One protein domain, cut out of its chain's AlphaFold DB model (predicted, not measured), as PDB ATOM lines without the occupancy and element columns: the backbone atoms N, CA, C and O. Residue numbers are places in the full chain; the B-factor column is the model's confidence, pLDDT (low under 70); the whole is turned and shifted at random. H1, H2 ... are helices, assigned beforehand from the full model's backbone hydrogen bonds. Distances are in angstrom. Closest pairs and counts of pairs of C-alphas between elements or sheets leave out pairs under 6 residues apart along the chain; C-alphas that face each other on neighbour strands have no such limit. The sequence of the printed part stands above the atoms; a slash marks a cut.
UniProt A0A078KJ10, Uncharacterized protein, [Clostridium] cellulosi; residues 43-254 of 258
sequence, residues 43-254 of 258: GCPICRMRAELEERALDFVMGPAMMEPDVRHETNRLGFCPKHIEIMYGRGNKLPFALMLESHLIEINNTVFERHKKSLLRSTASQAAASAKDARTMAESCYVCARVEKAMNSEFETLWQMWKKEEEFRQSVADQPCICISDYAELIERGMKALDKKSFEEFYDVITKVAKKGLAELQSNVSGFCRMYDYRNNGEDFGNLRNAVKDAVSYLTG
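What this domain is: This is residues 43 to 254 of the 258 residues of an uncharacterized protein of [Clostridium] cellulosi (UniProt A0A078KJ10). Two helical lobes are joined by a bridge of two helices, H1 and H7, which cross slantwise and run opposite ways. One lobe gathers the short H2, H3 and H4 beside the helical hairpin of H5 and H6; the other is built along the long H10, with H8, H9 and H11 packed on it, and beyond the last residue of H10 residues 229 to 235 stick out. The printed part has 212 residues with eleven named helices, H1 to H11 in that order along the chain, and no named strand: all helix. The whole is loose, with a radius of gyration of the C-alphas of 23.3 A and spans of 73 by 51 by 40 A.

How they stand to each other: H1, residues 45 to 62, touches the hub H7, residues 143 to 165, at its residues 144 to 152 alone, at a steep tilt of 39 degrees, opposite ways; the closest C-alphas, of Leu 53 and Val 148, are 5.7 A apart. H2, residues 64 to 67, touches no helix but is near H3, residues 69 to 78. H4, residues 82 to 90, touches no helix but is near H1 and H7. H3 touches H5, residues 94 to 114, at a steep tilt of 59 degrees, closest at C-alphas Asn 76 and His 104, 4.5 A. H5 and H6, residues 124 to 140, form a hairpin at a shallow tilt of 22 degrees, closest at C-alphas Val 112 and Ser 131, 4.9 A. H8, residues 167 to 174, touches H10, residues 197 to 228, closest at C-alphas Ala 174 and Val 206, 5.9 A. H9, residues 181 to 194, touches H7, closest at C-alphas Trp 160 and Ala 194, 6.8 A. H9 and H10 form a hairpin at 1 degrees, closest at C-alphas Met 192 and Phe 200, 6.3 A. H10 and H11, residues 244 to 252, form another at 33 degrees, only just short of steep, closest at C-alphas Val 222 and Ala 244, 5.2 A. H5 and H10, for instance, are apart. Every O i to N i+4 pair is within hydrogen-bond range in H1, H3, H4, H6, H7, H8, H10 and H11, but 16 of 17 in H5 and 9 of 10 in H9; H2 is too short for such a pair.

Where its parts are: H1 begins at C-alpha 45 (202.523, 226.705, 172.848) and measures 25.6 A from first to last C-alpha; H5 measures 28.3 A, H6 24.3 A, H7 33.7 A and H10 46.1 A. H11 ends at C-alpha 252 (212.834, 217.696, 166.950).

The domain as a whole: The C-alphas farthest apart, of Leu 120 and Gly 235, are 79.1 A apart. The printed part has no cut; the link from H10 to H11 is long, 15 residues. Mean pLDDT of the printed part is 93.3, with residue 118 under 70.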
ATOM      1  N   GLY A  43     203.748 228.046 166.063       92.25
ATOM      2  CA  GLY A  43     204.637 227.010 166.601       92.25
ATOM      3  C   GLY A  43     203.974 226.147 167.683       92.25
ATOM      4  O   GLY A  43     202.808 225.784 167.556       92.25
ATOM      5  N   CYS A  44     204.734 225.771 168.716       97.31
ATOM      6  CA  CYS A  44     204.224 224.973 169.829       97.31
ATOM      7  C   CYS A  44     204.007 225.863 171.069       97.31
ATOM      8  O   CYS A  44     204.968 226.490 171.530       97.31
ATOM      9  N   PRO A  45     202.796 225.898 171.658       97.00
ATOM     10  CA  PRO A  45     202.523 226.705 172.848       97.00
ATOM     11  C   PRO A  45     203.407 226.317 174.042       97.00
ATOM     12  O   PRO A  45     203.923 227.188 174.736       97.00
ATOM     13  N   ILE A  46     203.665 225.024 174.252       97.56
ATOM     14  CA  ILE A  46     204.469 224.549 175.390       97.56
ATOM     15  C   ILE A  46     205.943 224.964 175.247       97.56
ATOM     16  O   ILE A  46     206.530 225.473 176.204       97.56
ATOM     17  N   CYS A  47     206.516 224.874 174.040       97.50
ATOM     18  CA  CYS A  47     207.839 225.433 173.740       97.50
ATOM     19  C   CYS A  47     207.928 226.922 174.099       97.50
ATOM     20  O   CYS A  47     208.935 227.358 174.658       97.50
ATOM     21  N   ARG A  48     206.894 227.706 173.760       96.00
ATOM     22  CA  ARG A  48     206.873 229.147 174.032       96.00
ATOM     23  C   ARG A  48     206.779 229.440 175.523       96.00
ATOM     24  O   ARG A  48     207.593 230.196 176.036       96.00
ATOM     25  N   MET A  49     205.860 228.777 176.217       96.00
ATOM     26  CA  MET A  49     205.715 228.873 177.670       96.00
ATOM     27  C   MET A  49     207.039 228.590 178.383       96.00
ATOM     28  O   MET A  49     207.479 229.366 179.230       96.00
ATOM     29  N   ARG A  50     207.727 227.512 177.984       96.50
ATOM     30  CA  ARG A  50     209.028 227.141 178.542       96.50
ATOM     31  C   ARG A  50     210.096 228.196 178.274       96.50
ATOM     32  O   ARG A  50     210.907 228.469 179.153       96.50
ATOM     33  N   ALA A  51     210.102 228.788 177.085       95.69
ATOM     34  CA  ALA A  51     211.055 229.830 176.724       95.69
ATOM     35  C   ALA A  51     210.821 231.135 177.487       95.69
ATOM     36  O   ALA A  51     211.772 231.718 177.994       95.69
ATOM     37  N   GLU A  52     209.566 231.554 177.645       94.88
ATOM     38  CA  GLU A  52     209.208 232.715 178.465       94.88
ATOM     39  C   GLU A  52     209.561 232.494 179.942       94.88
ATOM     40  O   GLU A  52     210.003 233.411 180.634       94.88
ATOM     41  N   LEU A  53     209.395 231.270 180.450       96.56
ATOM     42  CA  LEU A  53     209.829 230.896 181.797       96.56
ATOM     43  C   LEU A  53     211.352 230.880 181.945       96.56
ATOM     44  O   LEU A  53     211.866 231.326 182.971       96.56
ATOM     45  N   GLU A  54     212.069 230.386 180.938       97.12
ATOM     46  CA  GLU A  54     213.531 230.390 180.895       97.12
ATOM     47  C   GLU A  54     214.078 231.819 180.878       97.12
ATOM     48  O   GLU A  54     214.953 232.141 181.681       97.12
ATOM     49  N   GLU A  55     213.505 232.695 180.055       95.69
ATOM     50  CA  GLU A  55     213.886 234.105 179.976       95.69
ATOM     51  C   GLU A  55     213.646 234.825 181.309       95.69
ATOM     52  O   GLU A  55     214.561 235.440 181.855       95.69
ATOM     53  N   ARG A  56     212.463 234.646 181.917       94.94
ATOM     54  CA  ARG A  56     212.156 235.195 183.250       94.94
ATOM     55  C   ARG A  56     213.100 234.672 184.333       94.94
ATOM     56  O   ARG A  56     213.465 235.413 185.245       94.94
ATOM     57  N   ALA A  57     213.477 233.396 184.278       95.56
ATOM     58  CA  ALA A  57     214.413 232.805 185.230       95.56
ATOM     59  C   ALA A  57     215.825 233.388 185.078       95.56
ATOM     60  O   ALA A  57     216.479 233.666 186.085       95.56
ATOM     61  N   LEU A  58     216.269 233.600 183.839       94.75
ATOM     62  CA  LEU A  58     217.550 234.226 183.533       94.75
ATOM     63  C   LEU A  58     217.573 235.703 183.954       94.75
ATOM     64  O   LEU A  58     218.541 236.135 184.574       94.75
ATOM     65  N   ASP A  59     216.507 236.460 183.690       93.06
ATOM     66  CA  ASP A  59     216.380 237.862 184.115       93.06
ATOM     67  C   ASP A  59     216.381 237.994 185.634       93.06
ATOM     68  O   ASP A  59     217.045 238.869 186.187       93.06
ATOM     69  N   PHE A  60     215.683 237.087 186.318       91.94
ATOM     70  CA  PHE A  60     215.665 237.044 187.772       91.94
ATOM     71  C   PHE A  60     217.070 236.818 188.341       91.94
ATOM     72  O   PHE A  60     217.525 237.603 189.170       91.94
ATOM     73  N   VAL A  61     217.777 235.777 187.882       91.56
ATOM     74  CA  VAL A  61     219.083 235.398 188.450       91.56
ATOM     75  C   VAL A  61     220.220 236.334 188.032       91.56
ATOM     76  O   VAL A  61     221.180 236.479 188.774       91.56
ATOM     77  N   MET A  62     220.127 236.983 186.868       89.75
ATOM     78  CA  MET A  62     221.113 237.969 186.398       89.75
ATOM     79  C   MET A  62     220.794 239.402 186.852       89.75
ATOM     80  O   MET A  62     221.606 240.307 186.651       89.75
ATOM     81  N   GLY A  63     219.601 239.616 187.407       88.19
ATOM     82  CA  GLY A  63     219.130 240.888 187.935       88.19
ATOM     83  C   GLY A  63     219.470 241.078 189.420       88.19
ATOM     84  O   GLY A  63     220.386 240.443 189.941       88.19
ATOM     85  N   PRO A  64     218.722 241.932 190.141       85.25
ATOM     86  CA  PRO A  64     218.996 242.243 191.548       85.25
ATOM     87  C   PRO A  64     218.978 241.027 192.482       85.25
ATOM     88  O   PRO A  64     219.686 241.017 193.488       85.25
ATOM     89  N   ALA A  65     218.211 239.985 192.139       84.62
ATOM     90  CA  ALA A  65     218.035 238.821 193.002       84.62
ATOM     91  C   ALA A  65     219.323 238.012 193.211       84.62
ATOM     92  O   ALA A  65     219.404 237.253 194.169       84.62
ATOM     93  N   MET A  66     220.352 238.188 192.374       81.75
ATOM     94  CA  MET A  66     221.658 237.548 192.576       81.75
ATOM     95  C   MET A  66     222.311 237.898 193.924       81.75
ATOM     96  O   MET A  66     223.153 237.150 194.420       81.75
ATOM     97  N   MET A  67     221.963 239.063 194.482       83.38
ATOM     98  CA  MET A  67     222.527 239.573 195.731       83.38
ATOM     99  C   MET A  67     221.791 239.020 196.953       83.38
ATOM    100  O   MET A  67     222.297 239.139 198.068       83.38
ATOM    101  N   GLU A  68     220.627 238.398 196.750       91.06
ATOM    102  CA  GLU A  68     219.857 237.784 197.823       91.06
ATOM    103  C   GLU A  68     220.581 236.529 198.330       91.06
ATOM    104  O   GLU A  68     220.887 235.636 197.526       91.06
ATOM    105  N   PRO A  69     220.847 236.411 199.647       91.56
ATOM    106  CA  PRO A  69     221.591 235.285 200.205       91.56
ATOM    107  C   PRO A  69     221.024 233.925 199.793       91.56
ATOM    108  O   PRO A  69     221.781 233.053 199.371       91.56
ATOM    109  N   ASP A  70     219.701 233.761 199.826       92.12
ATOM    110  CA  ASP A  70     219.039 232.496 199.487       92.12
ATOM    111  C   ASP A  70     219.247 232.104 198.019       92.12
ATOM    112  O   ASP A  70     219.519 230.943 197.700       92.12
ATOM    113  N   VAL A  71     219.174 233.080 197.111       91.00
ATOM    114  CA  VAL A  71     219.410 232.859 195.678       91.00
ATOM    115  C   VAL A  71     220.877 232.522 195.439       91.00
ATOM    116  O   VAL A  71     221.178 231.592 194.687       91.00
ATOM    117  N   ARG A  72     221.799 233.217 196.111       90.19
ATOM    118  CA  ARG A  72     223.236 232.935 196.026       90.19
ATOM    119  C   ARG A  72     223.576 231.541 196.550       90.19
ATOM    120  O   ARG A  72     224.328 230.815 195.909       90.19
ATOM    121  N   HIS A  73     223.013 231.131 197.685       92.38
ATOM    122  CA  HIS A  73     223.221 229.788 198.227       92.38
ATOM    123  C   HIS A  73     222.734 228.708 197.259       92.38
ATOM    124  O   HIS A  73     223.452 227.740 197.002       92.38
ATOM    125  N   GLU A  74     221.553 228.892 196.674       93.62
ATOM    126  CA  GLU A  74     220.983 227.900 195.767       93.62
ATOM    127  C   GLU A  74     221.710 227.849 194.413       93.62
ATOM    128  O   GLU A  74     221.960 226.764 193.887       93.62
ATOM    129  N   THR A  75     222.119 228.997 193.867       93.62
ATOM    130  CA  THR A  75     222.929 229.062 192.637       93.62
ATOM    131  C   THR A  75     224.330 228.491 192.839       93.62
ATOM    132  O   THR A  75     224.815 227.782 191.963       93.62
ATOM    133  N   ASN A  76     224.958 228.684 194.002       93.25
ATOM    134  CA  ASN A  76     226.233 228.035 194.318       93.25
ATOM    135  C   ASN A  76     226.088 226.512 194.409       93.25
ATOM    136  O   ASN A  76     226.936 225.788 193.888       93.25
ATOM    137  N   ARG A  77     225.008 226.032 195.040       91.88
ATOM    138  CA  ARG A  77     224.729 224.601 195.221       91.88
ATOM    139  C   ARG A  77     224.422 223.890 193.903       91.88
ATOM    140  O   ARG A  77     224.882 222.768 193.707       91.88
ATOM    141  N   LEU A  78     223.609 224.507 193.044       94.19
ATOM    142  CA  LEU A  78     223.144 223.913 191.785       94.19
ATOM    143  C   LEU A  78     224.025 224.242 190.579       94.19
ATOM    144  O   LEU A  78     224.010 223.488 189.613       94.19
ATOM    145  N   GLY A  79     224.738 225.362 190.579       94.12
ATOM    146  CA  GLY A  79     225.433 225.837 189.388       94.12
ATOM    147  C   GLY A  79     224.503 226.063 188.194       94.12
ATOM    148  O   GLY A  79     223.299 226.318 188.331       94.12
ATOM    149  N   PHE A  80     225.084 225.962 187.002       95.06
ATOM    150  CA  PHE A  80     224.406 226.174 185.728       95.06
ATOM    151  C   PHE A  80     224.897 225.154 184.699       95.06
ATOM    152  O   PHE A  80     226.088 224.859 184.631       95.06
ATOM    153  N   CYS A  81     223.991 224.648 183.860       95.56
ATOM    154  CA  CYS A  81     224.372 223.739 182.783       95.56
ATOM    155  C   CYS A  81     225.118 224.497 181.665       95.56
ATOM    156  O   CYS A  81     224.979 225.722 181.562       95.56
ATOM    157  N   PRO A  82     225.839 223.796 180.767       94.50
ATOM    158  CA  PRO A  82     226.596 224.434 179.687       94.50
ATOM    159  C   PRO A  82     225.764 225.414 178.848       94.50
ATOM    160  O   PRO A  82     226.193 226.539 178.605       94.50
ATOM    161  N   LYS A  83     224.520 225.038 178.510       94.50
ATOM    162  CA  LYS A  83     223.576 225.904 177.784       94.50
ATOM    163  C   LYS A  83     223.345 227.230 178.518       94.50
ATOM    164  O   LYS A  83     223.395 228.292 177.903       94.50
ATOM    165  N   HIS A  84     223.043 227.184 179.816       95.94
ATOM    166  CA  HIS A  84     222.720 228.394 180.578       95.94
ATOM    167  C   HIS A  84     223.954 229.237 180.878       95.94
ATOM    168  O   HIS A  84     223.840 230.457 180.859       95.94
ATOM    169  N   ILE A  85     225.128 228.624 181.040       94.19
ATOM    170  CA  ILE A  85     226.405 229.347 181.118       94.19
ATOM    171  C   ILE A  85     226.640 230.166 179.844       94.19
ATOM    172  O   ILE A  85     226.931 231.357 179.938       94.19
ATOM    173  N   GLU A  86     226.477 229.567 178.661       94.50
ATOM    174  CA  GLU A  86     226.667 230.264 177.381       94.50
ATOM    175  C   GLU A  86     225.683 231.429 177.205       94.50
ATOM    176  O   GLU A  86     226.087 232.531 176.822       94.50
ATOM    177  N   ILE A  87     224.405 231.220 177.540       94.06
ATOM    178  CA  ILE A  87     223.383 232.275 177.476       94.06
ATOM    179  C   ILE A  87     223.719 233.418 178.442       94.06
ATOM    180  O   ILE A  87     223.692 234.585 178.049       94.06
ATOM    181  N   MET A  88     224.060 233.103 179.695       93.25
ATOM    182  CA  MET A  88     224.392 234.108 180.711       93.25
ATOM    183  C   MET A  88     225.646 234.900 180.334       93.25
ATOM    184  O   MET A  88     225.653 236.125 180.456       93.25
ATOM    185  N   TYR A  89     226.672 234.230 179.803       93.12
ATOM    186  CA  TYR A  89     227.878 234.881 179.297       93.12
ATOM    187  C   TYR A  89     227.573 235.838 178.131       93.12
ATOM    188  O   TYR A  89     228.119 236.943 178.070       93.12
ATOM    189  N   GLY A  90     226.658 235.451 177.235       93.44
ATOM    190  CA  GLY A  90     226.247 236.246 176.075       93.44
ATOM    191  C   GLY A  90     225.443 237.514 176.398       93.44
ATOM    192  O   GLY A  90     225.424 238.437 175.587       93.44
ATOM    193  N   ARG A  91     224.819 237.617 177.581       88.38
ATOM    194  CA  ARG A  91     223.957 238.753 177.981       88.38
ATOM    195  C   ARG A  91     224.706 240.052 178.326       88.38
ATOM    196  O   ARG A  91     224.083 241.052 178.667       88.38
ATOM    197  N   GLY A  92     226.038 240.070 178.255       76.31
ATOM    198  CA  GLY A  92     226.858 241.289 178.326       76.31
ATOM    199  C   GLY A  92     227.081 241.886 179.723       76.31
ATOM    200  O   GLY A  92     228.065 242.604 179.918       76.31
ATOM    201  N   ASN A  93     226.255 241.560 180.721       79.06
ATOM    202  CA  ASN A  93     226.439 242.031 182.097       79.06
ATOM    203  C   ASN A  93     227.471 241.174 182.860       79.06
ATOM    204  O   ASN A  93     227.133 240.245 183.596       79.06
ATOM    205  N   LYS A  94     228.758 241.466 182.635       85.62
ATOM    206  CA  LYS A  94     229.875 240.611 183.072       85.62
ATOM    207  C   LYS A  94     230.066 240.543 184.586       85.62
ATOM    208  O   LYS A  94     230.450 239.489 185.079       85.62
ATOM    209  N   LEU A  95     229.836 241.637 185.315       88.19
ATOM    210  CA  LEU A  95     230.119 241.686 186.754       88.19
ATOM    211  C   LEU A  95     229.166 240.786 187.565       88.19
ATOM    212  O   LEU A  95     229.669 239.928 188.289       88.19
ATOM    213  N   PRO A  96     227.830 240.885 187.409       85.31
ATOM    214  CA  PRO A  96     226.879 239.942 187.989       85.31
ATOM    215  C   PRO A  96     227.242 238.480 187.767       85.31
ATOM    216  O   PRO A  96     227.293 237.679 188.700       85.31
ATOM    217  N   PHE A  97     227.568 238.145 186.521       90.62
ATOM    218  CA  PHE A  97     227.941 236.788 186.177       90.62
ATOM    219  C   PHE A  97     229.252 236.361 186.845       90.62
ATOM    220  O   PHE A  97     229.320 235.273 187.411       90.62
ATOM    221  N   ALA A  98     230.269 237.227 186.855       91.94
ATOM    222  CA  ALA A  98     231.554 236.948 187.488       91.94
ATOM    223  C   ALA A  98     231.429 236.681 188.998       91.94
ATOM    224  O   ALA A  98     232.071 235.763 189.492       91.94
ATOM    225  N   LEU A  99     230.575 237.417 189.716       90.38
ATOM    226  CA  LEU A  99     230.345 237.208 191.155       90.38
ATOM    227  C   LEU A  99     229.665 235.862 191.454       90.38
ATOM    228  O   LEU A  99     230.001 235.186 192.435       90.38
ATOM    229  N   MET A 100     228.722 235.448 190.598       91.81
ATOM    230  CA  MET A 100     228.123 234.112 190.683       91.81
ATOM    231  C   MET A 100     229.160 233.024 190.400       91.81
ATOM    232  O   MET A 100     229.250 232.058 191.155       91.81
ATOM    233  N   LEU A 101     229.979 233.202 189.359       92.81
ATOM    234  CA  LEU A 101     231.046 232.260 189.022       92.81
ATOM    235  C   LEU A 101     232.083 232.146 190.140       92.81
ATOM    236  O   LEU A 101     232.444 231.034 190.504       92.81
ATOM    237  N   GLU A 102     232.532 233.260 190.715       94.44
ATOM    238  CA  GLU A 102     233.474 233.265 191.840       94.44
ATOM    239  C   GLU A 102     232.942 232.414 192.998       94.44
ATOM    240  O   GLU A 102     233.611 231.495 193.476       94.44
ATOM    241  N   SER A 103     231.699 232.678 193.405       92.56
ATOM    242  CA  SER A 103     231.057 231.977 194.515       92.56
ATOM    243  C   SER A 103     230.867 230.483 194.221       92.56
ATOM    244  O   SER A 103     231.118 229.641 195.085       92.56
ATOM    245  N   HIS A 104     230.488 230.138 192.989       94.38
ATOM    246  CA  HIS A 104     230.300 228.753 192.571       94.38
ATOM    247  C   HIS A 104     231.628 227.985 192.450       94.38
ATOM    248  O   HIS A 104     231.700 226.829 192.854       94.38
ATOM    249  N   LEU A 105     232.707 228.615 191.971       95.25
ATOM    250  CA  LEU A 105     234.040 228.000 191.911       95.25
ATOM    251  C   LEU A 105     234.588 227.689 193.311       95.25
ATOM    252  O   LEU A 105     235.177 226.626 193.523       95.25
ATOM    253  N   ILE A 106     234.350 228.579 194.281       95.94
ATOM    254  CA  ILE A 106     234.668 228.326 195.693       95.94
ATOM    255  C   ILE A 106     233.861 227.131 196.215       95.94
ATOM    256  O   ILE A 106     234.423 226.247 196.865       95.94
ATOM    257  N   GLU A 107     232.563 227.067 195.903       95.62
ATOM    258  CA  GLU A 107     231.702 225.950 196.300       95.62
ATOM    259  C   GLU A 107     232.174 224.621 195.695       95.62
ATOM    260  O   GLU A 107     232.283 223.634 196.421       95.62
ATOM    261  N   ILE A 108     232.553 224.594 194.410       95.06
ATOM    262  CA  ILE A 108     233.146 223.414 193.759       95.06
ATOM    263  C   ILE A 108     234.398 222.971 194.512       95.06
ATOM    264  O   ILE A 108     234.530 221.791 194.840       95.06
ATOM    265  N   ASN A 109     235.308 223.895 194.821       95.62
ATOM    266  CA  ASN A 109     236.529 223.548 195.541       95.62
ATOM    267  C   ASN A 109     236.223 222.917 196.905       95.62
ATOM    268  O   ASN A 109     236.748 221.853 197.245       95.62
ATOM    269  N   ASN A 110     235.316 223.537 197.657       94.88
ATOM    270  CA  ASN A 110     234.938 223.073 198.984       94.88
ATOM    271  C   ASN A 110     234.233 221.713 198.941       94.88
ATOM    272  O   ASN A 110     234.535 220.840 199.754       94.88
ATOM    273  N   THR A 111     233.321 221.519 197.993       93.31
ATOM    274  CA  THR A 111     232.445 220.348 197.916       93.31
ATOM    275  C   THR A 111     233.098 219.163 197.214       93.31
ATOM    276  O   THR A 111     233.041 218.044 197.723       93.31
ATOM    277  N   VAL A 112     233.765 219.394 196.086       93.25
ATOM    278  CA  VAL A 112     234.361 218.329 195.275       93.25
ATOM    279  C   VAL A 112     235.748 217.960 195.787       93.25
ATOM    280  O   VAL A 112     236.035 216.773 195.965       93.25
ATOM    281  N   PHE A 113     236.613 218.948 196.027       92.00
ATOM    282  CA  PHE A 113     238.029 218.690 196.293       92.00
ATOM    283  C   PHE A 113     238.354 218.604 197.785       92.00
ATOM    284  O   PHE A 113     239.136 217.737 198.167       92.00
ATOM    285  N   GLU A 114     237.753 219.434 198.640       93.00
ATOM    286  CA  GLU A 114     238.158 219.531 200.053       93.00
ATOM    287  C   GLU A 114     237.295 218.714 201.027       93.00
ATOM    288  O   GLU A 114     237.818 218.162 202.000       93.00
ATOM    289  N   ARG A 115     235.986 218.578 200.769       90.81
ATOM    290  CA  ARG A 115     235.014 217.919 201.662       90.81
ATOM    291  C   ARG A 115     235.440 216.521 202.106       90.81
ATOM    292  O   ARG A 115     235.312 216.178 203.280       90.81
ATOM    293  N   HIS A 116     235.934 215.709 201.171       87.75
ATOM    294  CA  HIS A 116     236.214 214.290 201.424       87.75
ATOM    295  C   HIS A 116     237.650 214.022 201.891       87.75
ATOM    296  O   HIS A 116     237.868 213.016 202.562       87.75
ATOM    297  N   LYS A 117     238.598 214.941 201.634       80.56
ATOM    298  CA  LYS A 117     240.016 214.814 202.038       80.56
ATOM    299  C   LYS A 117     240.214 214.769 203.553       80.56
ATOM    300  O   LYS A 117     241.172 214.180 204.040       80.56
ATOM    301  N   LYS A 118     239.312 215.393 204.314       68.75
ATOM    302  CA  LYS A 118     239.403 215.488 205.781       68.75
ATOM    303  C   LYS A 118     238.893 214.236 206.507       68.75
ATOM    304  O   LYS A 118     238.933 214.179 207.734       68.75
ATOM    305  N   SER A 119     238.401 213.231 205.782       75.38
ATOM    306  CA  SER A 119     237.842 212.022 206.386       75.38
ATOM    307  C   SER A 119     238.927 210.971 206.643       75.38
ATOM    308  O   SER A 119     239.180 210.110 205.805       75.38
ATOM    309  N   LEU A 120     239.526 210.998 207.840       72.94
ATOM    310  CA  LEU A 120     240.519 210.002 208.289       72.94
ATOM    311  C   LEU A 120     239.955 208.569 208.399       72.94
ATOM    312  O   LEU A 120     240.713 207.612 208.512       72.94
ATOM    313  N   LEU A 121     238.628 208.418 208.363       79.75
ATOM    314  CA  LEU A 121     237.922 207.141 208.507       79.75
ATOM    315  C   LEU A 121     237.598 206.457 207.167       79.75
ATOM    316  O   LEU A 121     237.133 205.319 207.165       79.75
ATOM    317  N   ARG A 122     237.790 207.130 206.022       82.50
ATOM    318  CA  ARG A 122     237.456 206.585 204.694       82.50
ATOM    319  C   ARG A 122     238.709 206.217 203.914       82.50
ATOM    320  O   ARG A 122     239.667 206.983 203.884       82.50
ATOM    321  N   SER A 123     238.662 205.096 203.196       89.75
ATOM    322  CA  SER A 123     239.707 204.743 202.229       89.75
ATOM    323  C   SER A 123     239.770 205.755 201.079       89.75
ATOM    324  O   SER A 123     238.758 206.360 200.715       89.75
ATOM    325  N   THR A 124     240.938 205.888 200.449       90.19
ATOM    326  CA  THR A 124     241.139 206.769 199.287       90.19
ATOM    327  C   THR A 124     240.140 206.486 198.163       90.19
ATOM    328  O   THR A 124     239.577 207.413 197.590       90.19
ATOM    329  N   ALA A 125     239.853 205.209 197.885       92.69
ATOM    330  CA  ALA A 125     238.874 204.820 196.869       92.69
ATOM    331  C   ALA A 125     237.454 205.312 197.206       92.69
ATOM    332  O   ALA A 125     236.749 205.823 196.338       92.69
ATOM    333  N   SER A 126     237.047 205.215 198.478       91.94
ATOM    334  CA  SER A 126     235.749 205.720 198.940       91.94
ATOM    335  C   SER A 126     235.659 207.248 198.838       91.94
ATOM    336  O   SER A 126     234.642 207.772 198.380       91.94
ATOM    337  N   GLN A 127     236.726 207.967 199.202       91.19
ATOM    338  CA  GLN A 127     236.793 209.426 199.068       91.19
ATOM    339  C   GLN A 127     236.714 209.864 197.598       91.19
ATOM    340  O   GLN A 127     235.942 210.766 197.271       91.19
ATOM    341  N   ALA A 128     237.449 209.195 196.703       92.25
ATOM    342  CA  ALA A 128     237.435 209.484 195.271       92.25
ATOM    343  C   ALA A 128     236.051 209.243 194.649       92.25
ATOM    344  O   ALA A 128     235.565 210.073 193.884       92.25
ATOM    345  N   ALA A 129     235.377 208.150 195.021       94.62
ATOM    346  CA  ALA A 129     234.023 207.863 194.554       94.62
ATOM    347  C   ALA A 129     233.010 208.936 194.996       94.62
ATOM    348  O   ALA A 129     232.162 209.349 194.201       94.62
ATOM    349  N   ALA A 130     233.112 209.415 196.241       93.69
ATOM    350  CA  ALA A 130     232.255 210.480 196.760       93.69
ATOM    351  C   ALA A 130     232.529 211.829 196.071       93.69
ATOM    352  O   ALA A 130     231.590 212.485 195.630       93.69
ATOM    353  N   SER A 131     233.803 212.193 195.894       94.50
ATOM    354  CA  SER A 131     234.214 213.390 195.148       94.50
ATOM    355  C   SER A 131     233.708 213.359 193.702       94.50
ATOM    356  O   SER A 131     233.095 214.317 193.238       94.50
ATOM    357  N   ALA A 132     233.853 212.226 193.007       95.88
ATOM    358  CA  ALA A 132     233.357 212.068 191.642       95.88
ATOM    359  C   ALA A 132     231.823 212.167 191.551       95.88
ATOM    360  O   ALA A 132     231.296 212.670 190.559       95.88
ATOM    361  N   LYS A 133     231.093 211.694 192.571       96.31
ATOM    362  CA  LYS A 133     229.635 211.859 192.650       96.31
ATOM    363  C   LYS A 133     229.246 213.328 192.827       96.31
ATOM    364  O   LYS A 133     228.347 213.786 192.125       96.31
ATOM    365  N   ASP A 134     229.917 214.044 193.728       94.81
ATOM    366  CA  ASP A 134     229.666 215.470 193.961       94.81
ATOM    367  C   ASP A 134     229.982 216.280 192.688       94.81
ATOM    368  O   ASP A 134     229.156 217.080 192.256       94.81
ATOM    369  N   ALA A 135     231.099 215.983 192.010       94.69
ATOM    370  CA  ALA A 135     231.474 216.613 190.740       94.69
ATOM    371  C   ALA A 135     230.421 216.413 189.640       94.69
ATOM    372  O   ALA A 135     230.017 217.380 188.999       94.69
ATOM    373  N   ARG A 136     229.948 215.173 189.435       94.88
ATOM    374  CA  ARG A 136     228.881 214.890 188.458       94.88
ATOM    375  C   ARG A 136     227.595 215.627 188.797       94.88
ATOM    376  O   ARG A 136     227.014 216.254 187.924       94.88
ATOM    377  N   THR A 137     227.200 215.600 190.072       93.50
ATOM    378  CA  THR A 137     225.992 216.293 190.533       93.50
ATOM    379  C   THR A 137     226.056 217.775 190.177       93.50
ATOM    380  O   THR A 137     225.122 218.273 189.565       93.50
ATOM    381  N   MET A 138     227.166 218.454 190.491       91.94
ATOM    382  CA  MET A 138     227.331 219.883 190.196       91.94
ATOM    383  C   MET A 138     227.431 220.184 188.693       91.94
ATOM    384  O   MET A 138     227.006 221.251 188.265       91.94
ATOM    385  N   ALA A 139     227.981 219.267 187.891       90.81
ATOM    386  CA  ALA A 139     228.087 219.431 186.438       90.81
ATOM    387  C   ALA A 139     226.746 219.239 185.701       90.81
ATOM    388  O   ALA A 139     226.554 219.784 184.614       90.81
ATOM    389  N   GLU A 140     225.838 218.444 186.270       92.06
ATOM    390  CA  GLU A 140     224.540 218.102 185.675       92.06
ATOM    391  C   GLU A 140     223.390 218.955 186.230       92.06
ATOM    392  O   GLU A 140     222.347 219.092 185.584       92.06
ATOM    393  N   SER A 141     223.554 219.547 187.415       95.44
ATOM    394  CA  SER A 141     222.558 220.436 188.001       95.44
ATOM    395  C   SER A 141     222.546 221.817 187.340       95.44
ATOM    396  O   SER A 141     223.526 222.293 186.771       95.44
ATOM    397  N   CYS A 142     221.392 222.480 187.396       97.31
ATOM    398  CA  CYS A 142     221.259 223.847 186.917       97.31
ATOM    399  C   CYS A 142     220.130 224.569 187.647       97.31
ATOM    400  O   CYS A 142     218.983 224.108 187.640       97.31
ATOM    401  N   TYR A 143     220.446 225.729 188.221       96.50
ATOM    402  CA  TYR A 143     219.474 226.595 188.883       96.50
ATOM    403  C   TYR A 143     218.334 227.012 187.945       96.50
ATOM    404  O   TYR A 143     217.158 226.914 188.303       96.50
ATOM    405  N   VAL A 144     218.668 227.434 186.721       97.19
ATOM    406  CA  VAL A 144     217.677 227.891 185.737       97.19
ATOM    407  C   VAL A 144     216.776 226.735 185.309       97.19
ATOM    408  O   VAL A 144     215.559 226.884 185.367       97.19
ATOM    409  N   CYS A 145     217.333 225.562 184.979       97.44
ATOM    410  CA  CYS A 145     216.530 224.377 184.651       97.44
ATOM    411  C   CYS A 145     215.569 224.008 185.789       97.44
ATOM    412  O   CYS A 145     214.388 223.792 185.537       97.44
ATOM    413  N   ALA A 146     216.053 223.968 187.035       97.12
ATOM    414  CA  ALA A 146     215.228 223.627 188.193       97.12
ATOM    415  C   ALA A 146     214.088 224.636 188.405       97.12
ATOM    416  O   ALA A 146     212.954 224.252 188.700       97.12
ATOM    417  N   ARG A 147     214.369 225.933 188.220       96.38
ATOM    418  CA  ARG A 147     213.364 226.996 188.322       96.38
ATOM    419  C   ARG A 147     212.317 226.902 187.212       96.38
ATOM    420  O   ARG A 147     211.130 227.022 187.506       96.38
ATOM    421  N   VAL A 148     212.747 226.668 185.971       97.38
ATOM    422  CA  VAL A 148     211.852 226.474 184.820       97.38
ATOM    423  C   VAL A 148     210.968 225.255 185.039       97.38
ATOM    424  O   VAL A 148     209.760 225.368 184.892       97.38
ATOM    425  N   GLU A 149     211.530 224.123 185.462       97.06
ATOM    426  CA  GLU A 149     210.761 222.901 185.714       97.06
ATOM    427  C   GLU A 149     209.721 223.098 186.822       97.06
ATOM    428  O   GLU A 149     208.559 222.724 186.674       97.06
ATOM    429  N   LYS A 150     210.102 223.764 187.920       96.50
ATOM    430  CA  LYS A 150     209.159 224.109 188.989       96.50
ATOM    431  C   LYS A 150     208.005 224.970 188.475       96.50
ATOM    432  O   LYS A 150     206.864 224.721 188.850       96.50
ATOM    433  N   ALA A 151     208.294 225.966 187.645       95.50
ATOM    434  CA  ALA A 151     207.261 226.831 187.094       95.50
ATOM    435  C   ALA A 151     206.385 226.099 186.065       95.50
ATOM    436  O   ALA A 151     205.166 226.203 186.140       95.50
ATOM    437  N   MET A 152     206.976 225.279 185.190       97.06
ATOM    438  CA  MET A 152     206.241 224.421 184.255       97.06
ATOM    439  C   MET A 152     205.273 223.489 184.984       97.06
ATOM    440  O   MET A 152     204.148 223.328 184.531       97.06
ATOM    441  N   ASN A 153     205.658 222.917 186.133       96.38
ATOM    442  CA  ASN A 153     204.740 222.121 186.955       96.38
ATOM    443  C   ASN A 153     203.487 222.920 187.337       96.38
ATOM    444  O   ASN A 153     202.378 222.422 187.174       96.38
ATOM    445  N   SER A 154     203.650 224.162 187.800       95.44
ATOM    446  CA  SER A 154     202.519 225.036 188.136       95.44
ATOM    447  C   SER A 154     201.666 225.385 186.916       95.44
ATOM    448  O   SER A 154     200.442 225.328 187.000       95.44
ATOM    449  N   GLU A 155     202.291 225.692 185.779       95.56
ATOM    450  CA  GLU A 155     201.573 225.980 184.533       95.56
ATOM    451  C   GLU A 155     200.779 224.759 184.037       95.56
ATOM    452  O   GLU A 155     199.630 224.892 183.620       95.56
ATOM    453  N   PHE A 156     201.337 223.548 184.144       97.62
ATOM    454  CA  PHE A 156     200.616 222.322 183.802       97.62
ATOM    455  C   PHE A 156     199.427 222.072 184.727       97.62
ATOM    456  O   PHE A 156     198.360 221.717 184.234       97.62
ATOM    457  N   GLU A 157     199.564 222.287 186.039       96.31
ATOM    458  CA  GLU A 157     198.419 222.183 186.951       96.31
ATOM    459  C   GLU A 157     197.285 223.122 186.527       96.31
ATOM    460  O   GLU A 157     196.137 222.686 186.407       96.31
ATOM    461  N   THR A 158     197.603 224.380 186.209       96.31
ATOM    462  CA  THR A 158     196.624 225.339 185.683       96.31
ATOM    463  C   THR A 158     196.016 224.855 184.365       96.31
ATOM    464  O   THR A 158     194.791 224.835 184.235       96.31
ATOM    465  N   LEU A 159     196.836 224.390 183.417       97.69
ATOM    466  CA  LEU A 159     196.390 223.848 182.131       97.69
ATOM    467  C   LEU A 159     195.374 222.711 182.321       97.69
ATOM    468  O   LEU A 159     194.332 222.696 181.665       97.69
ATOM    469  N   TRP A 160     195.622 221.782 183.251       97.88
ATOM    470  CA  TRP A 160     194.697 220.681 183.535       97.88
ATOM    471  C   TRP A 160     193.405 221.150 184.201       97.88
ATOM    472  O   TRP A 160     192.336 220.603 183.919       97.88
ATOM    473  N   GLN A 161     193.469 222.163 185.071       96.12
ATOM    474  CA  GLN A 161     192.266 222.764 185.649       96.12
ATOM    475  C   GLN A 161     191.405 223.439 184.580       96.12
ATOM    476  O   GLN A 161     190.186 223.249 184.583       96.12
ATOM    477  N   MET A 162     192.031 224.169 183.656       96.06
ATOM    478  CA  MET A 162     191.346 224.811 182.535       96.06
ATOM    479  C   MET A 162     190.732 223.762 181.609       96.06
ATOM    480  O   MET A 162     189.542 223.830 181.317       96.06
ATOM    481  N   TRP A 163     191.478 222.712 181.246       97.75
ATOM    482  CA  TRP A 163     190.961 221.607 180.428       97.75
ATOM    483  C   TRP A 163     189.687 220.980 181.011       97.75
ATOM    484  O   TRP A 163     188.716 220.722 180.296       97.75
ATOM    485  N   LYS A 164     189.652 220.762 182.330       96.12
ATOM    486  CA  LYS A 164     188.489 220.171 183.011       96.12
ATOM    487  C   LYS A 164     187.262 221.084 183.009       96.12
ATOM    488  O   LYS A 164     186.146 220.574 182.983       96.12
ATOM    489  N   LYS A 165     187.448 222.405 183.073       94.62
ATOM    490  CA  LYS A 165     186.373 223.364 183.384       94.62
ATOM    491  C   LYS A 165     185.908 224.196 182.191       94.62
ATOM    492  O   LYS A 165     184.781 224.687 182.216       94.62
ATOM    493  N   GLU A 166     186.756 224.386 181.187       94.75
ATOM    494  CA  GLU A 166     186.588 225.435 180.181       94.75
ATOM    495  C   GLU A 166     186.562 224.850 178.769       94.75
ATOM    496  O   GLU A 166     187.591 224.511 178.190       94.75
ATOM    497  N   GLU A 167     185.369 224.780 178.179       94.44
ATOM    498  CA  GLU A 167     185.193 224.301 176.801       94.44
ATOM    499  C   GLU A 167     185.933 225.185 175.782       94.44
ATOM    500  O   GLU A 167     186.557 224.691 174.846       94.44
ATOM    501  N   GLU A 168     185.945 226.503 176.004       93.88
ATOM    502  CA  GLU A 168     186.680 227.451 175.155       93.88
ATOM    503  C   GLU A 168     188.190 227.176 175.161       93.88
ATOM    504  O   GLU A 168     188.845 227.296 174.123       93.88
ATOM    505  N   PHE A 169     188.741 226.734 176.297       96.19
ATOM    506  CA  PHE A 169     190.147 226.350 176.375       96.19
ATOM    507  C   PHE A 169     190.432 225.100 175.539       96.19
ATOM    508  O   PHE A 169     191.424 225.065 174.812       96.19
ATOM    509  N   ARG A 170     189.546 224.095 175.562       97.25
ATOM    510  CA  ARG A 170     189.700 222.894 174.721       97.25
ATOM    511  C   ARG A 170     189.711 223.240 173.240       97.25
ATOM    512  O   ARG A 170     190.540 222.712 172.500       97.25
ATOM    513  N   GLN A 171     188.856 224.175 172.821       96.44
ATOM    514  CA  GLN A 171     188.880 224.691 171.454       96.44
ATOM    515  C   GLN A 171     190.202 225.411 171.154       96.44
ATOM    516  O   GLN A 171     190.800 225.185 170.106       96.44
ATOM    517  N   SER A 172     190.702 226.223 172.088       96.25
ATOM    518  CA  SER A 172     191.990 226.913 171.943       96.25
ATOM    519  C   SER A 172     193.169 225.938 171.783       96.25
ATOM    520  O   SER A 172     194.054 226.167 170.956       96.25
ATOM    521  N   VAL A 173     193.157 224.808 172.502       97.50
ATOM    522  CA  VAL A 173     194.119 223.702 172.328       97.50
ATOM    523  C   VAL A 173     193.963 223.047 170.951       97.50
ATOM    524  O   VAL A 173     194.960 222.843 170.260       97.50
ATOM    525  N   ALA A 174     192.734 222.737 170.531       97.62
ATOM    526  CA  ALA A 174     192.455 222.111 169.235       97.62
ATOM    527  C   ALA A 174     192.851 222.997 168.036       97.62
ATOM    528  O   ALA A 174     193.214 222.489 166.974       97.62
ATOM    529  N   ASP A 175     192.813 224.315 168.223       96.62
ATOM    530  CA  ASP A 175     193.164 225.311 167.214       96.62
ATOM    531  C   ASP A 175     194.676 225.516 167.043       96.62
ATOM    532  O   ASP A 175     195.093 226.235 166.126       96.62
ATOM    533  N   GLN A 176     195.510 224.926 167.904       97.06
ATOM    534  CA  GLN A 176     196.957 225.082 167.795       97.06
ATOM    535  C   GLN A 176     197.474 224.498 166.471       97.06
ATOM    536  O   GLN A 176     196.962 223.488 165.975       97.06
ATOM    537  N   PRO A 177     198.502 225.110 165.861       94.94
ATOM    538  CA  PRO A 177     199.021 224.629 164.587       94.94
ATOM    539  C   PRO A 177     199.844 223.344 164.751       94.94
ATOM    540  O   PRO A 177     199.847 222.500 163.857       94.94
ATOM    541  N   CYS A 178     200.553 223.193 165.873       95.31
ATOM    542  CA  CYS A 178     201.479 222.093 166.103       95.31
ATOM    543  C   CYS A 178     201.769 221.899 167.599       95.31
ATOM    544  O   CYS A 178     201.730 222.839 168.393       95.31
ATOM    545  N   ILE A 179     202.140 220.672 167.962       97.94
ATOM    546  CA  ILE A 179     202.803 220.331 169.222       97.94
ATOM    547  C   ILE A 179     204.081 219.584 168.855       97.94
ATOM    548  O   ILE A 179     204.029 218.647 168.058       97.94
ATOM    549  N   CYS A 180     205.225 220.017 169.393       97.81
ATOM    550  CA  CYS A 180     206.499 219.364 169.106       97.81
ATOM    551  C   CYS A 180     206.562 217.966 169.743       97.81
ATOM    552  O   CYS A 180     205.833 217.678 170.693       97.81
ATOM    553  N   ILE A 181     207.438 217.089 169.247       97.44
ATOM    554  CA  ILE A 181     207.449 215.688 169.697       97.44
ATOM    555  C   ILE A 181     207.772 215.534 171.190       97.44
ATOM    556  O   ILE A 181     207.186 214.681 171.854       97.44
ATOM    557  N   SER A 182     208.662 216.371 171.733       97.00
ATOM    558  CA  SER A 182     209.025 216.323 173.152       97.00
ATOM    559  C   SER A 182     207.874 216.772 174.049       97.00
ATOM    560  O   SER A 182     207.542 216.079 175.006       97.00
ATOM    561  N   ASP A 183     207.221 217.887 173.709       98.06
ATOM    562  CA  ASP A 183     206.107 218.405 174.507       98.06
ATOM    563  C   ASP A 183     204.853 217.534 174.352       98.06
ATOM    564  O   ASP A 183     204.071 217.423 175.290       98.06
ATOM    565  N   TYR A 184     204.666 216.868 173.206       98.56
ATOM    566  CA  TYR A 184     203.614 215.864 173.045       98.56
ATOM    567  C   TYR A 184     203.786 214.731 174.063       98.56
ATOM    568  O   TYR A 184     202.839 214.417 174.781       98.56
ATOM    569  N   ALA A 185     204.988 214.155 174.166       98.38
ATOM    570  CA  ALA A 185     205.267 213.096 175.136       98.38
ATOM    571  C   ALA A 185     204.998 213.566 176.576       98.38
ATOM    572  O   ALA A 185     204.278 212.901 177.320       98.38
ATOM    573  N   GLU A 186     205.493 214.752 176.939       98.12
ATOM    574  CA  GLU A 186     205.301 215.319 178.274       98.12
ATOM    575  C   GLU A 186     203.821 215.585 178.602       98.12
ATOM    576  O   GLU A 186     203.361 215.259 179.699       98.12
ATOM    577  N   LEU A 187     203.051 216.123 177.651       98.50
ATOM    578  CA  LEU A 187     201.611 216.341 177.809       98.50
ATOM    579  C   LEU A 187     200.862 215.030 178.049       98.50
ATOM    580  O   LEU A 187     199.969 214.996 178.894       98.50
ATOM    581  N   ILE A 188     201.221 213.953 177.344       98.56
ATOM    582  CA  ILE A 188     200.603 212.641 177.555       98.56
ATOM    583  C   ILE A 188     200.952 212.103 178.943       98.56
ATOM    584  O   ILE A 188     200.052 211.762 179.707       98.56
ATOM    585  N   GLU A 189     202.232 212.075 179.309       98.38
ATOM    586  CA  GLU A 189     202.679 211.531 180.597       98.38
ATOM    587  C   GLU A 189     202.091 212.278 181.799       98.38
ATOM    588  O   GLU A 189     201.708 211.661 182.799       98.38
ATOM    589  N   ARG A 190     202.016 213.610 181.717       98.31
ATOM    590  CA  ARG A 190     201.422 214.448 182.764       98.31
ATOM    591  C   ARG A 190     199.900 214.352 182.754       98.31
ATOM    592  O   ARG A 190     199.303 214.186 183.816       98.31
ATOM    593  N   GLY A 191     199.279 214.372 181.575       98.12
ATOM    594  CA  GLY A 191     197.833 214.239 181.410       98.12
ATOM    595  C   GLY A 191     197.301 212.921 181.976       98.12
ATOM    596  O   GLY A 191     196.308 212.935 182.699       98.12
ATOM    597  N   MET A 192     198.009 211.806 181.754       97.69
ATOM    598  CA  MET A 192     197.667 210.488 182.317       97.69
ATOM    599  C   MET A 192     197.596 210.485 183.848       97.69
ATOM    600  O   MET A 192     196.852 209.698 184.428       97.69
ATOM    601  N   LYS A 193     198.398 211.328 184.509       97.62
ATOM    602  CA  LYS A 193     198.448 211.436 185.974       97.62
ATOM    603  C   LYS A 193     197.434 212.448 186.512       97.62
ATOM    604  O   LYS A 193     196.937 212.271 187.619       97.62
ATOM    605  N   ALA A 194     197.160 213.511 185.756       97.31
ATOM    606  CA  ALA A 194     196.375 214.654 186.218       97.31
ATOM    607  C   ALA A 194     194.875 214.573 185.880       97.31
ATOM    608  O   ALA A 194     194.046 215.181 186.571       97.31
ATOM    609  N   LEU A 195     194.504 213.866 184.811       98.06
ATOM    610  CA  LEU A 195     193.133 213.767 184.312       98.06
ATOM    611  C   LEU A 195     192.494 212.428 184.705       98.06
ATOM    612  O   LEU A 195     193.168 211.408 184.823       98.06
ATOM    613  N   ASP A 196     191.173 212.420 184.896       97.88
ATOM    614  CA  ASP A 196     190.425 211.164 184.963       97.88
ATOM    615  C   ASP A 196     190.382 210.492 183.579       97.88
ATOM    616  O   ASP A 196     190.629 211.136 182.559       97.88
ATOM    617  N   LYS A 197     190.025 209.203 183.536       97.81
ATOM    618  CA  LYS A 197     190.042 208.402 182.304       97.81
ATOM    619  C   LYS A 197     189.301 209.070 181.137       97.81
ATOM    620  O   LYS A 197     189.835 209.100 180.035       97.81
ATOM    621  N   LYS A 198     188.103 209.615 181.376       97.31
ATOM    622  CA  LYS A 198     187.280 210.207 180.313       97.31
ATOM    623  C   LYS A 198     187.911 211.503 179.804       97.31
ATOM    624  O   LYS A 198     188.070 211.672 178.599       97.31
ATOM    625  N   SER A 199     188.301 212.389 180.721       97.50
ATOM    626  CA  SER A 199     188.956 213.654 180.364       97.50
ATOM    627  C   SER A 199     190.298 213.430 179.660       97.50
ATOM    628  O   SER A 199     190.661 214.204 178.776       97.50
ATOM    629  N   PHE A 200     191.036 212.381 180.042       98.56
ATOM    630  CA  PHE A 200     192.294 212.005 179.404       98.56
ATOM    631  C   PHE A 200     192.092 211.458 177.989       98.56
ATOM    632  O   PHE A 200     192.831 211.855 177.097       98.56
ATOM    633  N   GLU A 201     191.104 210.587 177.763       98.44
ATOM    634  CA  GLU A 201     190.782 210.078 176.421       98.44
ATOM    635  C   GLU A 201     190.416 211.229 175.465       98.44
ATOM    636  O   GLU A 201     190.960 211.312 174.365       98.44
ATOM    637  N   GLU A 202     189.588 212.179 175.919       98.38
ATOM    638  CA  GLU A 202     189.251 213.392 175.159       98.38
ATOM    639  C   GLU A 202     190.497 214.240 174.853       98.38
ATOM    640  O   GLU A 202     190.721 214.645 173.709       98.38
ATOM    641  N   PHE A 203     191.343 214.476 175.861       98.69
ATOM    642  CA  PHE A 203     192.585 215.234 175.704       98.69
ATOM    643  C   PHE A 203     193.549 214.568 174.724       98.69
ATOM    644  O   PHE A 203     194.069 215.228 173.823       98.69
ATOM    645  N   TYR A 204     193.765 213.263 174.883       98.75
ATOM    646  CA  TYR A 204     194.643 212.463 174.043       98.75
ATOM    647  C   TYR A 204     194.219 212.538 172.575       98.75
ATOM    648  O   TYR A 204     195.057 212.783 171.704       98.75
ATOM    649  N   ASP A 205     192.924 212.410 172.291       98.62
ATOM    650  CA  ASP A 205     192.401 212.506 170.931       98.62
ATOM    651  C   ASP A 205     192.626 213.892 170.319       98.62
ATOM    652  O   ASP A 205     193.044 214.000 169.160       98.62
ATOM    653  N   VAL A 206     192.373 214.962 171.079       98.62
ATOM    654  CA  VAL A 206     192.571 216.343 170.611       98.62
ATOM    655  C   VAL A 206     194.050 216.622 170.357       98.62
ATOM    656  O   VAL A 206     194.420 217.025 169.252       98.62
ATOM    657  N   ILE A 207     194.916 216.360 171.335       98.50
ATOM    658  CA  ILE A 207     196.338 216.694 171.227       98.50
ATOM    659  C   ILE A 207     197.043 215.852 170.157       98.50
ATOM    660  O   ILE A 207     197.892 216.363 169.426       98.50
ATOM    661  N   THR A 208     196.630 214.593 169.972       98.69
ATOM    662  CA  THR A 208     197.132 213.726 168.896       98.69
ATOM    663  C   THR A 208     196.749 214.260 167.520       98.69
ATOM    664  O   THR A 208     197.568 214.221 166.600       98.69
ATOM    665  N   LYS A 209     195.524 214.777 167.347       98.56
ATOM    666  CA  LYS A 209     195.101 215.397 166.079       98.56
ATOM    667  C   LYS A 209     195.945 216.629 165.757       98.56
ATOM    668  O   LYS A 209     196.423 216.748 164.629       98.56
ATOM    669  N   VAL A 210     196.185 217.494 166.743       98.31
ATOM    670  CA  VAL A 210     197.041 218.681 166.592       98.31
ATOM    671  C   VAL A 210     198.478 218.286 166.235       98.31
ATOM    672  O   VAL A 210     199.042 218.802 165.269       98.31
ATOM    673  N   ALA A 211     199.063 217.329 166.961       98.12
ATOM    674  CA  ALA A 211     200.424 216.855 166.709       98.12
ATOM    675  C   ALA A 211     200.570 216.245 165.303       98.12
ATOM    676  O   ALA A 211     201.499 216.588 164.572       98.12
ATOM    677  N   LYS A 212     199.617 215.400 164.879       98.31
ATOM    678  CA  LYS A 212     199.602 214.804 163.532       98.31
ATOM    679  C   LYS A 212     199.481 215.854 162.432       98.31
ATOM    680  O   LYS A 212     200.196 215.757 161.438       98.31
ATOM    681  N   LYS A 213     198.606 216.850 162.610       97.12
ATOM    682  CA  LYS A 213     198.446 217.964 161.665       97.12
ATOM    683  C   LYS A 213     199.765 218.718 161.486       97.12
ATOM    684  O   LYS A 213     200.227 218.859 160.357       97.12
ATOM    685  N   GLY A 214     200.393 219.133 162.587       96.00
ATOM    686  CA  GLY A 214     201.664 219.857 162.539       96.00
ATOM    687  C   GLY A 214     202.804 219.028 161.934       96.00
ATOM    688  O   GLY A 214     203.581 219.539 161.131       96.00
ATOM    689  N   LEU A 215     202.882 217.731 162.255       97.38
ATOM    690  CA  LEU A 215     203.879 216.831 161.669       97.38
ATOM    691  C   LEU A 215     203.694 216.670 160.153       97.38
ATOM    692  O   LEU A 215     204.682 216.695 159.422       97.38
ATOM    693  N   ALA A 216     202.456 216.527 159.675       97.38
ATOM    694  CA  ALA A 216     202.171 216.405 158.246       97.38
ATOM    695  C   ALA A 216     202.586 217.666 157.468       97.38
ATOM    696  O   ALA A 216     203.172 217.562 156.391       97.38
ATOM    697  N   GLU A 217     202.347 218.853 158.033       95.00
ATOM    698  CA  GLU A 217     202.796 220.121 157.448       95.00
ATOM    699  C   GLU A 217     204.331 220.197 157.377       95.00
ATOM    700  O   GLU A 217     204.889 220.506 156.325       95.00
ATOM    701  N   LEU A 218     205.031 219.827 158.455       95.44
ATOM    702  CA  LEU A 218     206.498 219.772 158.480       95.44
ATOM    703  C   LEU A 218     207.059 218.782 157.453       95.44
ATOM    704  O   LEU A 218     207.996 219.116 156.728       95.44
ATOM    705  N   GLN A 219     206.481 217.582 157.362       96.69
ATOM    706  CA  GLN A 219     206.877 216.570 156.379       96.69
ATOM    707  C   GLN A 219     206.692 217.076 154.946       96.69
ATOM    708  O   GLN A 219     207.596 216.920 154.124       96.69
ATOM    709  N   SER A 220     205.554 217.716 154.660       95.44
ATOM    710  CA  SER A 220     205.278 218.327 153.359       95.44
ATOM    711  C   SER A 220     206.309 219.407 153.022       95.44
ATOM    712  O   SER A 220     206.925 219.361 151.956       95.44
ATOM    713  N   ASN A 221     206.582 220.320 153.958       94.94
ATOM    714  CA  ASN A 221     207.521 221.423 153.758       94.94
ATOM    715  C   ASN A 221     208.959 220.933 153.532       94.94
ATOM    716  O   ASN A 221     209.646 221.427 152.640       94.94
ATOM    717  N   VAL A 222     209.424 219.945 154.306       95.88
ATOM    718  CA  VAL A 222     210.763 219.354 154.131       95.88
ATOM    719  C   VAL A 222     210.856 218.581 152.815       95.88
ATOM    720  O   VAL A 222     211.849 218.709 152.105       95.88
ATOM    721  N   SER A 223     209.818 217.823 152.447       94.50
ATOM    722  CA  SER A 223     209.762 217.118 151.161       94.50
ATOM    723  C   SER A 223     209.812 218.092 149.981       94.50
ATOM    724  O   SER A 223     210.606 217.908 149.057       94.50
ATOM    725  N   GLY A 224     209.034 219.178 150.046       94.06
ATOM    726  CA  GLY A 224     209.087 220.266 149.072       94.06
ATOM    727  C   GLY A 224     210.476 220.899 148.993       94.06
ATOM    728  O   GLY A 224     210.992 221.107 147.897       94.06
ATOM    729  N   PHE A 225     211.125 221.126 150.140       94.00
ATOM    730  CA  PHE A 225     212.468 221.701 150.184       94.00
ATOM    731  C   PHE A 225     213.474 220.781 149.489       94.00
ATOM    732  O   PHE A 225     214.260 221.249 148.677       94.00
ATOM    733  N   CYS A 226     213.417 219.469 149.736       92.44
ATOM    734  CA  CYS A 226     214.261 218.495 149.043       92.44
ATOM    735  C   CYS A 226     214.009 218.485 147.526       92.44
ATOM    736  O   CYS A 226     214.962 218.462 146.748       92.44
ATOM    737  N   ARG A 227     212.741 218.537 147.097       92.19
ATOM    738  CA  ARG A 227     212.352 218.541 145.676       92.19
ATOM    739  C   ARG A 227     212.802 219.788 144.922       92.19
ATOM    740  O   ARG A 227     213.106 219.666 143.740       92.19
ATOM    741  N   MET A 228     212.883 220.937 145.591       88.00
ATOM    742  CA  MET A 228     213.379 222.194 145.013       88.00
ATOM    743  C   MET A 228     214.833 222.088 144.519       88.00
ATOM    744  O   MET A 228     215.226 222.816 143.612       88.00
ATOM    745  N   TYR A 229     215.628 221.176 145.085       85.94
ATOM    746  CA  TYR A 229     217.012 220.926 144.668       85.94
ATOM    747  C   TYR A 229     217.159 219.731 143.712       85.94
ATOM    748  O   TYR A 229     218.277 219.406 143.309       85.94
ATOM    749  N   ASP A 230     216.059 219.077 143.324       88.00
ATOM    750  CA  ASP A 230     216.069 218.039 142.294       88.00
ATOM    751  C   ASP A 230     215.927 218.683 140.907       88.00
ATOM    752  O   ASP A 230     214.907 219.297 140.588       88.00
ATOM    753  N   TYR A 231     216.945 218.502 140.058       83.06
ATOM    754  CA  TYR A 231     217.003 219.047 138.696       83.06
ATOM    755  C   TYR A 231     215.807 218.642 137.816       83.06
ATOM    756  O   TYR A 231     215.520 219.305 136.818       83.06
ATOM    757  N   ARG A 232     215.110 217.551 138.162       86.19
ATOM    758  CA  ARG A 232     213.913 217.074 137.452       86.19
ATOM    759  C   ARG A 232     212.701 217.981 137.647       86.19
ATOM    760  O   ARG A 232     211.815 217.965 136.801       86.19
ATOM    761  N   ASN A 233     212.683 218.780 138.711       83.31
ATOM    762  CA  ASN A 233     211.565 219.654 139.065       83.31
ATOM    763  C   ASN A 233     211.808 221.116 138.643       83.31
ATOM    764  O   ASN A 233     211.242 222.046 139.220       83.31
ATOM    765  N   ASN A 234     212.670 221.336 137.645       76.50
ATOM    766  CA  ASN A 234     212.946 222.669 137.115       76.50
ATOM    767  C   ASN A 234     211.653 223.345 136.629       76.50
ATOM    768  O   ASN A 234     211.004 222.868 135.700       76.50
ATOM    769  N   GLY A 235     211.322 224.490 137.232       75.31
ATOM    770  CA  GLY A 235     210.144 225.291 136.889       75.31
ATOM    771  C   GLY A 235     208.903 225.037 137.751       75.31
ATOM    772  O   GLY A 235     207.890 225.692 137.519       75.31
ATOM    773  N   GLU A 236     208.957 224.136 138.740       83.06
ATOM    774  CA  GLU A 236     207.882 223.996 139.732       83.06
ATOM    775  C   GLU A 236     207.860 225.183 140.720       83.06
ATOM    776  O   GLU A 236     208.907 225.682 141.141       83.06
ATOM    777  N   ASP A 237     206.658 225.624 141.109       82.81
ATOM    778  CA  ASP A 237     206.456 226.596 142.190       82.81
ATOM    779  C   ASP A 237     206.272 225.861 143.523       82.81
ATOM    780  O   ASP A 237     205.279 225.169 143.751       82.81
ATOM    781  N   PHE A 238     207.257 226.009 144.404       78.44
ATOM    782  CA  PHE A 238     207.290 225.374 145.720       78.44
ATOM    783  C   PHE A 238     206.764 226.278 146.846       78.44
ATOM    784  O   PHE A 238     206.734 225.859 148.005       78.44
ATOM    785  N   GLY A 239     206.360 227.516 146.542       81.62
ATOM    786  CA  GLY A 239     206.006 228.506 147.555       81.62
ATOM    787  C   GLY A 239     207.180 228.868 148.481       81.62
ATOM    788  O   GLY A 239     208.355 228.766 148.124       81.62
ATOM    789  N   ASN A 240     206.878 229.327 149.700       79.31
ATOM    790  CA  ASN A 240     207.901 229.756 150.660       79.31
ATOM    791  C   ASN A 240     208.347 228.610 151.585       79.31
ATOM    792  O   ASN A 240     207.766 228.397 152.649       79.31
ATOM    793  N   LEU A 241     209.436 227.933 151.214       88.25
ATOM    794  CA  LEU A 241     210.040 226.840 151.993       88.25
ATOM    795  C   LEU A 241     211.313 227.244 152.751       88.25
ATOM    796  O   LEU A 241     212.041 226.383 153.246       88.25
ATOM    797  N   ARG A 242     211.587 228.550 152.895       85.50
ATOM    798  CA  ARG A 242     212.830 229.071 153.503       85.50
ATOM    799  C   ARG A 242     213.104 228.504 154.898       85.50
ATOM    800  O   ARG A 242     214.258 228.294 155.263       85.50
ATOM    801  N   ASN A 243     212.045 228.275 155.671       90.75
ATOM    802  CA  ASN A 243     212.143 227.817 157.053       90.75
ATOM    803  C   ASN A 243     211.910 226.309 157.217       90.75
ATOM    804  O   ASN A 243     211.986 225.841 158.345       90.75
ATOM    805  N   ALA A 244     211.674 225.534 156.149       93.88
ATOM    806  CA  ALA A 244     211.276 224.124 156.256       93.88
ATOM    807  C   ALA A 244     212.239 223.287 157.120       93.88
ATOM    808  O   ALA A 244     211.818 222.608 158.056       93.88
ATOM    809  N   VAL A 245     213.545 223.396 156.855       94.88
ATOM    810  CA  VAL A 245     214.583 222.686 157.622       94.88
ATOM    811  C   VAL A 245     214.673 223.210 159.058       94.88
ATOM    812  O   VAL A 245     214.747 222.421 159.996       94.88
ATOM    813  N   LYS A 246     214.634 224.537 159.247       95.06
ATOM    814  CA  LYS A 246     214.698 225.162 160.578       95.06
ATOM    815  C   LYS A 246     213.514 224.733 161.446       95.06
ATOM    816  O   LYS A 246     213.722 224.353 162.593       95.06
ATOM    817  N   ASP A 247     212.304 224.754 160.897       95.06
ATOM    818  CA  ASP A 247     211.075 224.380 161.595       95.06
ATOM    819  C   ASP A 247     211.111 222.894 161.997       95.06
ATOM    820  O   ASP A 247     210.754 222.558 163.127       95.06
ATOM    821  N   ALA A 248     211.635 222.012 161.136       96.25
ATOM    822  CA  ALA A 248     211.834 220.600 161.468       96.25
ATOM    823  C   ALA A 248     212.878 220.391 162.582       96.25
ATOM    824  O   ALA A 248     212.651 219.606 163.502       96.25
ATOM    825  N   VAL A 249     213.999 221.122 162.559       96.75
ATOM    826  CA  VAL A 249     214.989 221.094 163.653       96.75
ATOM    827  C   VAL A 249     214.368 221.593 164.957       96.75
ATOM    828  O   VAL A 249     214.519 220.956 166.001       96.75
ATOM    829  N   SER A 250     213.623 222.696 164.913       96.19
ATOM    830  CA  SER A 250     212.897 223.228 166.067       96.19
ATOM    831  C   SER A 250     211.881 222.228 166.625       96.19
ATOM    832  O   SER A 250     211.772 222.100 167.844       96.19
ATOM    833  N   TYR A 251     211.175 221.487 165.763       96.88
ATOM    834  CA  TYR A 251     210.248 220.419 166.156       96.88
ATOM    835  C   TYR A 251     210.952 219.283 166.897       96.88
ATOM    836  O   TYR A 251     210.491 218.854 167.953       96.88
ATOM    837  N   LEU A 252     212.086 218.816 166.372       96.44
ATOM    838  CA  LEU A 252     212.834 217.696 166.950       96.44
ATOM    839  C   LEU A 252     213.576 218.065 168.240       96.44
ATOM    840  O   LEU A 252     213.850 217.195 169.060       96.44
ATOM    841  N   THR A 253     213.906 219.343 168.423       94.75
ATOM    842  CA  THR A 253     214.668 219.832 169.584       94.75
ATOM    843  C   THR A 253     213.800 220.439 170.686       94.75
ATOM    844  O   THR A 253     214.347 220.899 171.689       94.75
ATOM    845  N   GLY A 254     212.474 220.476 170.513       94.75
ATOM    846  CA  GLY A 254     211.566 221.090 171.487       94.75
ATOM    847  C   GLY A 254     211.754 222.605 171.604       94.75
ATOM    848  O   GLY A 254     211.731 223.165 172.699       94.75
TER     849      GLY A 254